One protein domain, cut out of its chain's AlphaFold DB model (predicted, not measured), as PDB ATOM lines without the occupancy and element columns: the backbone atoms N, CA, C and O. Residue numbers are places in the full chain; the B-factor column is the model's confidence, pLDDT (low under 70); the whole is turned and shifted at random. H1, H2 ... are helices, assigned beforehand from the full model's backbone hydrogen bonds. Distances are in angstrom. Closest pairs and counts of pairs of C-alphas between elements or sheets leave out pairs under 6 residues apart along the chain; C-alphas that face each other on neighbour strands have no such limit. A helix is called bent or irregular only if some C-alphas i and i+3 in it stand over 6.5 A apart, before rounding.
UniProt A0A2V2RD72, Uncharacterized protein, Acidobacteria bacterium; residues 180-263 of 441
ATOM      1  N   THR A 180     119.733 122.475 120.903       69.88
ATOM      2  CA  THR A 180     118.343 122.926 121.080       69.88
ATOM      3  C   THR A 180     117.400 122.587 119.926       69.88
ATOM      4  O   THR A 180     116.190 122.724 120.100       69.88
ATOM      5  N   SER A 181     117.908 122.147 118.769       83.00
ATOM      6  CA  SER A 181     117.098 121.880 117.570       83.00
ATOM      7  C   SER A 181     116.052 120.781 117.797       83.00
ATOM      8  O   SER A 181     116.365 119.652 118.187       83.00
ATOM      9  N   ALA A 182     114.788 121.110 117.524       86.94
ATOM     10  CA  ALA A 182     113.679 120.168 117.534       86.94
ATOM     11  C   ALA A 182     113.764 119.214 116.338       86.94
ATOM     12  O   ALA A 182     113.481 118.028 116.493       86.94
ATOM     13  N   LEU A 183     114.217 119.697 115.178       90.25
ATOM     14  CA  LEU A 183     114.443 118.855 114.003       90.25
ATOM     15  C   LEU A 183     115.571 117.845 114.241       90.25
ATOM     16  O   LEU A 183     115.386 116.662 113.972       90.25
ATOM     17  N   ARG A 184     116.699 118.234 114.848       88.12
ATOM     18  CA  ARG A 184     117.744 117.259 115.221       88.12
ATOM     19  C   ARG A 184     117.238 116.250 116.249       88.12
ATOM     20  O   ARG A 184     117.555 115.073 116.130       88.12
ATOM     21  N   LYS A 185     116.407 116.670 117.214       87.56
ATOM     22  CA  LYS A 185     115.749 115.748 118.163       87.56
ATOM     23  C   LYS A 185     114.791 114.780 117.466       87.56
ATOM     24  O   LYS A 185     114.781 113.601 117.802       87.56
ATOM     25  N   LYS A 186     114.020 115.252 116.481       92.06
ATOM     26  CA  LYS A 186     113.137 114.417 115.648       92.06
ATOM     27  C   LYS A 186     113.924 113.326 114.918       92.06
ATOM     28  O   LYS A 186     113.449 112.200 114.829       92.06
ATOM     29  N   TYR A 187     115.126 113.650 114.448       92.94
ATOM     30  CA  TYR A 187     116.014 112.727 113.739       92.94
ATOM     31  C   TYR A 187     117.088 112.088 114.635       92.94
ATOM     32  O   TYR A 187     118.057 111.553 114.113       92.94
ATOM     33  N   ALA A 188     116.941 112.099 115.966       87.94
ATOM     34  CA  ALA A 188     118.007 111.717 116.908       87.94
ATOM     35  C   ALA A 188     118.526 110.270 116.775       87.94
ATOM     36  O   ALA A 188     119.569 109.944 117.334       87.94
ATOM     37  N   THR A 189     117.808 109.400 116.061       89.56
ATOM     38  CA  THR A 189     118.241 108.029 115.755       89.56
ATOM     39  C   THR A 189     119.180 107.941 114.549       89.56
ATOM     40  O   THR A 189     119.744 106.878 114.303       89.56
ATOM     41  N   GLU A 190     119.313 109.012 113.763       89.12
ATOM     42  CA  GLU A 190     120.234 109.070 112.628       89.12
ATOM     43  C   GLU A 190     121.696 109.143 113.111       89.12
ATOM     44  O   GLU A 190     121.971 109.668 114.195       89.12
ATOM     45  N   PRO A 191     122.663 108.661 112.309       83.69
ATOM     46  CA  PRO A 191     124.078 108.751 112.648       83.69
ATOM     47  C   PRO A 191     124.521 110.199 112.922       83.69
ATOM     48  O   PRO A 191     124.044 111.120 112.248       83.69
ATOM     49  N   PRO A 192     125.488 110.430 113.834       78.38
ATOM     50  CA  PRO A 192     125.951 111.777 114.170       78.38
ATOM     51  C   PRO A 192     126.343 112.607 112.945       78.38
ATOM     52  O   PRO A 192     125.934 113.759 112.834       78.38
ATOM     53  N   VAL A 193     127.052 112.007 111.980       78.00
ATOM     54  CA  VAL A 193     127.444 112.674 110.726       78.00
ATOM     55  C   VAL A 193     126.217 113.176 109.963       78.00
ATOM     56  O   VAL A 193     126.193 114.333 109.564       78.00
ATOM     57  N   THR A 194     125.160 112.374 109.822       87.56
ATOM     58  CA  THR A 194     123.908 112.817 109.188       87.56
ATOM     59  C   THR A 194     123.300 114.000 109.938       87.56
ATOM     60  O   THR A 194     122.962 115.008 109.320       87.56
ATOM     61  N   LEU A 195     123.229 113.923 111.271       88.06
ATOM     62  CA  LEU A 195     122.684 114.986 112.122       88.06
ATOM     63  C   LEU A 195     123.477 116.299 112.076       88.06
ATOM     64  O   LEU A 195     122.887 117.356 112.305       88.06
ATOM     65  N   TYR A 196     124.791 116.251 111.840       82.31
ATOM     66  CA  TYR A 196     125.627 117.447 111.691       82.31
ATOM     67  C   TYR A 196     125.391 118.171 110.361       82.31
ATOM     68  O   TYR A 196     125.533 119.386 110.304       82.31
ATOM     69  N   HIS A 197     124.956 117.456 109.321       91.38
ATOM     70  CA  HIS A 197     124.812 118.022 107.978       91.38
ATOM     71  C   HIS A 197     123.401 118.524 107.647       91.38
ATOM     72  O   HIS A 197     123.241 119.229 106.658       91.38
ATOM     73  N   LEU A 198     122.375 118.232 108.458       94.31
ATOM     74  CA  LEU A 198     120.988 118.614 108.139       94.31
ATOM     75  C   LEU A 198     120.807 120.131 107.939       94.31
ATOM     76  O   LEU A 198     120.347 120.578 106.889       94.31
ATOM     77  N   HIS A 199     121.179 120.944 108.931       94.62
ATOM     78  CA  HIS A 199     121.040 122.402 108.831       94.62
ATOM     79  C   HIS A 199     122.035 123.024 107.859       94.62
ATOM     80  O   HIS A 199     121.696 124.014 107.216       94.62
ATOM     81  N   VAL A 200     123.230 122.443 107.739       95.19
ATOM     82  CA  VAL A 200     124.264 122.886 106.793       95.19
ATOM     83  C   VAL A 200     123.762 122.743 105.357       95.19
ATOM     84  O   VAL A 200     123.627 123.749 104.665       95.19
ATOM     85  N   MET A 201     123.304 121.549 104.976       96.44
ATOM     86  CA  MET A 201     122.741 121.273 103.649       96.44
ATOM     87  C   MET A 201     121.479 122.072 103.360       96.44
ATOM     88  O   MET A 201     121.260 122.516 102.233       96.44
ATOM     89  N   ALA A 202     120.654 122.336 104.371       97.50
ATOM     90  CA  ALA A 202     119.511 123.218 104.182       97.50
ATOM     91  C   ALA A 202     119.920 124.669 103.862       97.50
ATOM     92  O   ALA A 202     119.232 125.340 103.085       97.50
ATOM     93  N   LEU A 203     121.023 125.155 104.444       97.31
ATOM     94  CA  LEU A 203     121.584 126.476 104.157       97.31
ATOM     95  C   LEU A 203     122.276 126.535 102.791       97.31
ATOM     96  O   LEU A 203     122.116 127.549 102.114       97.31
ATOM     97  N   GLU A 204     122.965 125.471 102.365       96.12
ATOM     98  CA  GLU A 204     123.514 125.326 101.004       96.12
ATOM     99  C   GLU A 204     122.401 125.464  99.960       96.12
ATOM    100  O   GLU A 204     122.418 126.384  99.136       96.12
ATOM    101  N   VAL A 205     121.355 124.638 100.068       97.88
ATOM    102  CA  VAL A 205     120.195 124.676  99.160       97.88
ATOM    103  C   VAL A 205     119.539 126.057  99.166       97.88
ATOM    104  O   VAL A 205     119.225 126.615  98.112       97.88
ATOM    105  N   PHE A 206     119.345 126.649 100.347       98.19
ATOM    106  CA  PHE A 206     118.771 127.986 100.466       98.19
ATOM    107  C   PHE A 206     119.620 129.056  99.771       98.19
ATOM    108  O   PHE A 206     119.071 129.865  99.018       98.19
ATOM    109  N   ALA A 207     120.931 129.071 100.016       97.75
ATOM    110  CA  ALA A 207     121.842 130.063  99.461       97.75
ATOM    111  C   ALA A 207     121.906 129.959  97.932       97.75
ATOM    112  O   ALA A 207     121.734 130.970  97.248       97.75
ATOM    113  N   LEU A 208     122.052 128.744  97.398       97.31
ATOM    114  CA  LEU A 208     122.113 128.495  95.956       97.31
ATOM    115  C   LEU A 208     120.828 128.934  95.243       97.31
ATOM    116  O   LEU A 208     120.891 129.672  94.257       97.31
ATOM    117  N   LEU A 209     119.654 128.585  95.784       97.75
ATOM    118  CA  LEU A 209     118.365 129.013  95.227       97.75
ATOM    119  C   LEU A 209     118.193 130.536  95.253       97.75
ATOM    120  O   LEU A 209     117.681 131.122  94.302       97.75
ATOM    121  N   LYS A 210     118.611 131.194  96.338       97.69
ATOM    122  CA  LYS A 210     118.515 132.655  96.480       97.69
ATOM    123  C   LYS A 210     119.473 133.412  95.566       97.69
ATOM    124  O   LYS A 210     119.144 134.521  95.154       97.69
ATOM    125  N   LEU A 211     120.627 132.826  95.262       96.75
ATOM    126  CA  LEU A 211     121.617 133.383  94.342       96.75
ATOM    127  C   LEU A 211     121.341 133.028  92.872       96.75
ATOM    128  O   LEU A 211     122.018 133.556  91.995       96.75
ATOM    129  N   GLY A 212     120.360 132.163  92.588       96.88
ATOM    130  CA  GLY A 212     120.066 131.694  91.230       96.88
ATOM    131  C   GLY A 212     121.117 130.730  90.666       96.88
ATOM    132  O   GLY A 212     121.231 130.588  89.449       96.88
ATOM    133  N   LYS A 213     121.886 130.068  91.538       95.69
ATOM    134  CA  LYS A 213     122.956 129.115  91.204       95.69
ATOM    135  C   LYS A 213     122.401 127.703  90.985       95.69
ATOM    136  O   LYS A 213     122.685 126.765  91.725       95.69
ATOM    137  N   PHE A 214     121.510 127.574  90.002       94.69
ATOM    138  CA  PHE A 214     120.784 126.323  89.752       94.69
ATOM    139  C   PHE A 214     121.689 125.203  89.229       94.69
ATOM    140  O   PHE A 214     121.467 124.048  89.565       94.69
ATOM    141  N   LYS A 215     122.731 125.535  88.456       93.12
ATOM    142  CA  LYS A 215     123.674 124.538  87.925       93.12
ATOM    143  C   LYS A 215     124.501 123.902  89.039       93.12
ATOM    144  O   LYS A 215     124.683 122.690  89.046       93.12
ATOM    145  N   GLU A 216     124.969 124.716  89.976       93.38
ATOM    146  CA  GLU A 216     125.689 124.266  91.162       93.38
ATOM    147  C   GLU A 216     124.777 123.413  92.057       93.38
ATOM    148  O   GLU A 216     125.174 122.341  92.504       93.38
ATOM    149  N   LEU A 217     123.511 123.813  92.236       95.06
ATOM    150  CA  LEU A 217     122.533 123.004  92.969       95.06
ATOM    151  C   LEU A 217     122.267 121.643  92.303       95.06
ATOM    152  O   LEU A 217     122.207 120.626  92.995       95.06
ATOM    153  N   ASP A 218     122.125 121.608  90.976       93.94
ATOM    154  CA  ASP A 218     121.950 120.362  90.223       93.94
ATOM    155  C   ASP A 218     123.183 119.454  90.348       93.94
ATOM    156  O   ASP A 218     123.040 118.240  90.528       93.94
ATOM    157  N   TYR A 219     124.386 120.040  90.314       91.62
ATOM    158  CA  TYR A 219     125.647 119.333  90.537       91.62
ATOM    159  C   TYR A 219     125.704 118.694  91.928       91.62
ATOM    160  O   TYR A 219     125.897 117.479  92.021       91.62
ATOM    161  N   LEU A 220     125.459 119.459  92.997       90.88
ATOM    162  CA  LEU A 220     125.441 118.932  94.366       90.88
ATOM    163  C   LEU A 220     124.369 117.856  94.547       90.88
ATOM    164  O   LEU A 220     124.611 116.821  95.168       90.88
ATOM    165  N   ASN A 221     123.186 118.057  93.961       93.38
ATOM    166  CA  ASN A 221     122.116 117.073  94.027       93.38
ATOM    167  C   ASN A 221     122.494 115.759  93.328       93.38
ATOM    168  O   ASN A 221     122.117 114.690  93.809       93.38
ATOM    169  N   HIS A 222     123.235 115.815  92.218       91.31
ATOM    170  CA  HIS A 222     123.802 114.618  91.610       91.31
ATOM    171  C   HIS A 222     124.852 113.992  92.532       91.31
ATOM    172  O   HIS A 222     124.692 112.830  92.907       91.31
ATOM    173  N   LEU A 223     125.853 114.775  92.951       86.94
ATOM    174  CA  LEU A 223     126.975 114.348  93.786       86.94
ATOM    175  C   LEU A 223     126.495 113.610  95.042       86.94
ATOM    176  O   LEU A 223     126.795 112.434  95.214       86.94
ATOM    177  N   TYR A 224     125.661 114.238  95.874       89.06
ATOM    178  CA  TYR A 224     125.201 113.635  97.130       89.06
ATOM    179  C   TYR A 224     124.291 112.412  96.941       89.06
ATOM    180  O   TYR A 224     124.144 111.599  97.855       89.06
ATOM    181  N   ARG A 225     123.655 112.242  95.775       89.12
ATOM    182  CA  ARG A 225     122.809 111.067  95.495       89.12
ATOM    183  C   ARG A 225     123.600 109.881  94.952       89.12
ATOM    184  O   ARG A 225     123.159 108.737  95.160       89.12
ATOM    185  N   THR A 226     124.710 110.142  94.265       83.81
ATOM    186  CA  THR A 226     125.535 109.134  93.587       83.81
ATOM    187  C   THR A 226     126.855 108.831  94.293       83.81
ATOM    188  O   THR A 226     127.484 107.841  93.924       83.81
ATOM    189  N   ASP A 227     127.238 109.602  95.317       69.25
ATOM    190  CA  ASP A 227     128.470 109.394  96.084       69.25
ATOM    191  C   ASP A 227     128.555 107.957  96.654       69.25
ATOM    192  O   ASP A 227     127.652 107.529  97.386       69.25
ATOM    193  N   PRO A 228     129.607 107.185  96.309       59.31
ATOM    194  CA  PRO A 228     129.847 105.848  96.845       59.31
ATOM    195  C   PRO A 228     130.405 105.840  98.284       59.31
ATOM    196  O   PRO A 228     130.489 104.763  98.883       59.31
ATOM    197  N   ALA A 229     130.803 106.992  98.839       56.28
ATOM    198  CA  ALA A 229     131.265 107.155 100.222       56.28
ATOM    199  C   ALA A 229     130.119 106.902 101.238       56.28
ATOM    200  O   ALA A 229     128.954 106.784 100.841       56.28
ATOM    201  N   PRO A 230     130.387 106.723 102.552       56.28
ATOM    202  CA  PRO A 230     129.392 106.152 103.454       56.28
ATOM    203  C   PRO A 230     128.100 106.976 103.480       56.28
ATOM    204  O   PRO A 230     128.123 108.204 103.508       56.28
ATOM    205  N   SER A 231     126.973 106.256 103.491       67.38
ATOM    206  CA  SER A 231     125.595 106.707 103.214       67.38
ATOM    207  C   SER A 231     125.060 107.937 103.975       67.38
ATOM    208  O   SER A 231     123.932 108.360 103.729       67.38
ATOM    209  N   TYR A 232     125.840 108.528 104.881       81.94
ATOM    210  CA  TYR A 232     125.438 109.591 105.796       81.94
ATOM    211  C   TYR A 232     125.110 110.917 105.097       81.94
ATOM    212  O   TYR A 232     124.087 111.518 105.429       81.94
ATOM    213  N   TYR A 233     125.927 111.355 104.126       85.81
ATOM    214  CA  TYR A 233     125.693 112.592 103.359       85.81
ATOM    215  C   TYR A 233     124.473 112.458 102.457       85.81
ATOM    216  O   TYR A 233     123.574 113.295 102.488       85.81
ATOM    217  N   LYS A 234     124.380 111.333 101.740       90.50
ATOM    218  CA  LYS A 234     123.198 110.961 100.961       90.50
ATOM    219  C   LYS A 234     121.937 110.968 101.821       90.50
ATOM    220  O   LYS A 234     120.908 111.496 101.401       90.50
ATOM    221  N   ARG A 235     122.013 110.408 103.032       92.44
ATOM    222  CA  ARG A 235     120.893 110.381 103.975       92.44
ATOM    223  C   ARG A 235     120.509 111.781 104.455       92.44
ATOM    224  O   ARG A 235     119.322 112.097 104.461       92.44
ATOM    225  N   ALA A 236     121.482 112.623 104.804       93.38
ATOM    226  CA  ALA A 236     121.229 114.013 105.185       93.38
ATOM    227  C   ALA A 236     120.565 114.786 104.036       93.38
ATOM    228  O   ALA A 236     119.526 115.414 104.237       93.38
ATOM    229  N   TRP A 237     121.084 114.641 102.815       95.00
ATOM    230  CA  TRP A 237     120.534 115.273 101.619       95.00
ATOM    231  C   TRP A 237     119.098 114.828 101.327       95.00
ATOM    232  O   TRP A 237     118.251 115.668 101.024       95.00
ATOM    233  N   GLN A 238     118.791 113.532 101.469       95.25
ATOM    234  CA  GLN A 238     117.427 112.998 101.350       95.25
ATOM    235  C   GLN A 238     116.485 113.579 102.407       95.25
ATOM    236  O   GLN A 238     115.370 113.978 102.082       95.25
ATOM    237  N   ILE A 239     116.914 113.650 103.671       96.81
ATOM    238  CA  ILE A 239     116.092 114.238 104.734       96.81
ATOM    239  C   ILE A 239     115.779 115.700 104.407       96.81
ATOM    240  O   ILE A 239     114.620 116.112 104.458       96.81
ATOM    241  N   VAL A 240     116.800 116.468 104.027       97.50
ATOM    242  CA  VAL A 240     116.679 117.898 103.737       97.50
ATOM    243  C   VAL A 240     115.843 118.167 102.489       97.50
ATOM    244  O   VAL A 240     115.046 119.098 102.504       97.50
ATOM    245  N   ASN A 241     115.978 117.382 101.423       96.06
ATOM    246  CA  ASN A 241     115.375 117.720 100.130       96.06
ATOM    247  C   ASN A 241     114.118 116.915  99.784       96.06
ATOM    248  O   ASN A 241     113.242 117.450  99.108       96.06
ATOM    249  N   ASP A 242     113.997 115.678 100.272       95.75
ATOM    250  CA  ASP A 242     112.931 114.754  99.860       95.75
ATOM    251  C   ASP A 242     111.903 114.480 100.973       95.75
ATOM    252  O   ASP A 242     110.767 114.120 100.674       95.75
ATOM    253  N   ILE A 243     112.288 114.617 102.251       97.31
ATOM    254  CA  ILE A 243     111.453 114.205 103.397       97.31
ATOM    255  C   ILE A 243     110.913 115.406 104.183       97.31
ATOM    256  O   ILE A 243     109.703 115.545 104.334       97.31
ATOM    257  N   GLU A 244     111.792 116.247 104.730       97.81
ATOM    258  CA  GLU A 244     111.409 117.377 105.592       97.81
ATOM    259  C   GLU A 244     111.307 118.690 104.803       97.81
ATOM    260  O   GLU A 244     110.442 119.525 105.063       97.81
ATOM    261  N   GLY A 245     112.187 118.873 103.817       96.81
ATOM    262  CA  GLY A 245     112.301 120.107 103.049       96.81
ATOM    263  C   GLY A 245     113.216 121.140 103.717       96.81
ATOM    264  O   GLY A 245     113.059 121.496 104.886       96.81
ATOM    265  N   TYR A 246     114.142 121.707 102.938       96.94
ATOM    266  CA  TYR A 246     115.171 122.639 103.423       96.94
ATOM    267  C   TYR A 246     114.584 123.844 104.175       96.94
ATOM    268  O   TYR A 246     115.177 124.358 105.124       96.94
ATOM    269  N   ARG A 247     113.373 124.276 103.799       95.56
ATOM    270  CA  ARG A 247     112.666 125.389 104.444       95.56
ATOM    271  C   ARG A 247     112.360 125.129 105.912       95.56
ATOM    272  O   ARG A 247     112.362 126.092 106.669       95.56
ATOM    273  N   ALA A 248     112.099 123.888 106.325       93.94
ATOM    274  CA  ALA A 248     111.833 123.568 107.726       93.94
ATOM    275  C   ALA A 248     113.065 123.867 108.591       93.94
ATOM    276  O   ALA A 248     112.963 124.591 109.579       93.94
ATOM    277  N   PHE A 249     114.236 123.404 108.153       93.50
ATOM    278  CA  PHE A 249     115.514 123.670 108.811       93.50
ATOM    279  C   PHE A 249     115.853 125.160 108.805       93.50
ATOM    280  O   PHE A 249     116.107 125.724 109.865       93.50
ATOM    281  N   VAL A 250     115.767 125.831 107.649       92.31
ATOM    282  CA  VAL A 250     115.983 127.288 107.538       92.31
ATOM    283  C   VAL A 250     115.036 128.060 108.459       92.31
ATOM    284  O   VAL A 250     115.455 128.995 109.132       92.31
ATOM    285  N   ASN A 251     113.761 127.675 108.529       90.06
ATOM    286  CA  ASN A 251     112.795 128.319 109.412       90.06
ATOM    287  C   ASN A 251     113.111 128.065 110.884       90.06
ATOM    288  O   ASN A 251     112.988 129.001 111.663       90.06
ATOM    289  N   GLU A 252     113.575 126.871 111.261       88.00
ATOM    290  CA  GLU A 252     114.028 126.601 112.630       88.00
ATOM    291  C   GLU A 252     115.194 127.520 113.025       88.00
ATOM    292  O   GLU A 252     115.211 128.040 114.142       88.00
ATOM    293  N   LEU A 253     116.117 127.810 112.094       86.00
ATOM    294  CA  LEU A 253     117.179 128.800 112.312       86.00
ATOM    295  C   LEU A 253     116.611 130.221 112.512       86.00
ATOM    296  O   LEU A 253     117.138 130.987 113.317       86.00
ATOM    297  N   LYS A 254     115.538 130.585 111.790       82.44
ATOM    298  CA  LYS A 254     114.896 131.915 111.866       82.44
ATOM    299  C   LYS A 254     114.063 132.111 113.128       82.44
ATOM    300  O   LYS A 254     114.068 133.193 113.707       82.44
ATOM    301  N   THR A 255     113.284 131.102 113.508       69.19
ATOM    302  CA  THR A 255     112.380 131.162 114.665       69.19
ATOM    303  C   THR A 255     113.113 130.865 115.969       69.19
ATOM    304  O   THR A 255     112.632 131.220 117.050       69.19
ATOM    305  N   GLY A 256     114.257 130.179 115.875       55.03
ATOM    306  CA  GLY A 256     114.824 129.420 116.976       55.03
ATOM    307  C   GLY A 256     113.852 128.328 117.457       55.03
ATOM    308  O   GLY A 256     112.668 128.320 117.098       55.03
ATOM    309  N   PRO A 257     114.299 127.412 118.320       47.50
ATOM    310  CA  PRO A 257     113.389 126.601 119.114       47.50
ATOM    311  C   PRO A 257     112.681 127.534 120.114       47.50
ATOM    312  O   PRO A 257     113.271 127.970 121.095       47.50
ATOM    313  N   ASN A 258     111.429 127.907 119.825       42.06
ATOM    314  CA  ASN A 258     110.548 128.730 120.673       42.06
ATOM    315  C   ASN A 258     111.122 130.069 121.176       42.06
ATOM    316  O   ASN A 258     110.973 130.414 122.348       42.06
ATOM    317  N   GLY A 259     111.729 130.873 120.302       42.94
ATOM    318  CA  GLY A 259     112.229 132.176 120.725       42.94
ATOM    319  C   GLY A 259     113.470 132.044 121.597       42.94
ATOM    320  O   GLY A 259     113.505 132.506 122.739       42.94
ATOM    321  N   LEU A 260     114.551 131.541 121.003       45.06
ATOM    322  CA  LEU A 260     115.851 132.045 121.405       45.06
ATOM    323  C   LEU A 260     115.842 133.542 121.075       45.06
ATOM    324  O   LEU A 260     116.204 133.985 119.984       45.06
ATOM    325  N   LYS A 261     115.471 134.355 122.075       41.56
ATOM    326  CA  LYS A 261     116.187 135.606 122.315       41.56
ATOM    327  C   LYS A 261     117.643 135.308 121.954       41.56
ATOM    328  O   LYS A 261     118.150 134.256 122.335       41.56
ATOM    329  N   LYS A 262     118.336 136.233 121.287       42.97
ATOM    330  CA  LYS A 262     119.758 136.406 121.591       42.97
ATOM    331  C   LYS A 262     119.830 136.416 123.115       42.97
ATOM    332  O   LYS A 262     119.579 137.459 123.720       42.97
ATOM    333  N   THR A 263     120.053 135.278 123.758       46.94
ATOM    334  CA  THR A 263     120.501 135.265 125.128       46.94
ATOM    335  C   THR A 263     121.873 135.851 124.942       46.94
ATOM    336  O   THR A 263     122.786 135.226 124.409       46.94
TER     337      THR A 263
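What this domain is: This is residues 180 to 263 of the 441 residues of an uncharacterized protein of Acidobacteria bacterium (UniProt A0A2V2RD72). A long helix, H2, forms the middle; H3 folds back beside it, H4 packs steeply on both, and H5 leaves H2 about perpendicular, with short H1 near H2 and H5. The printed part has 84 residues, with named helices H1 to H5 in chain order and no named strand: all helix. It is compact, radius of gyration of the C-alphas 13.3 A, spanning 39 by 32 by 19 A.

How they stand to each other: Start at the hub, H2, residues 192 to 211, irregular with C-alphas 196 and 199 7.3 A apart. H3, residues 214 to 226, makes a hairpin with it at 22 degrees, a shallow tilt, opposite ways; residues 205 to 209 and 214 to 217 alone touch, closest C-alphas Leu 208 and Leu 217, 6.3 A. H4, residues 232 to 243, touches H2 at a steep tilt of 54 degrees, closest C-alphas Thr 194 and Tyr 232, 4.9 A, through H2 residues 193 to 202 alone. H5, residues 246 to 255, touches H2 residues 198 to 206 alone, about perpendicular at 87 degrees, closest C-alphas Ala 202 and Tyr 246, 4.4 A. H1, residues 182 to 186, is close to H2 but not clearly touching. Every O i to N i+4 pair is within hydrogen-bond range in H1, H3 and H5; H2 has 14 of 16, H4 7 of 8.

Where its parts are: Find C-alpha 192 at (125.951, 111.777, 114.170); H2 runs 29.6 A from there, H3 18.2 A. H5 ends at C-alpha 255, (112.380, 131.162, 114.665).

The domain as a whole: The farthest C-alphas, Pro 228 and Thr 263, are 41.9 A apart. The printed part has no cut, and its links between helices are tight. The pLDDT is under 70 at residues 180, 227 to 231 and 255 to 263.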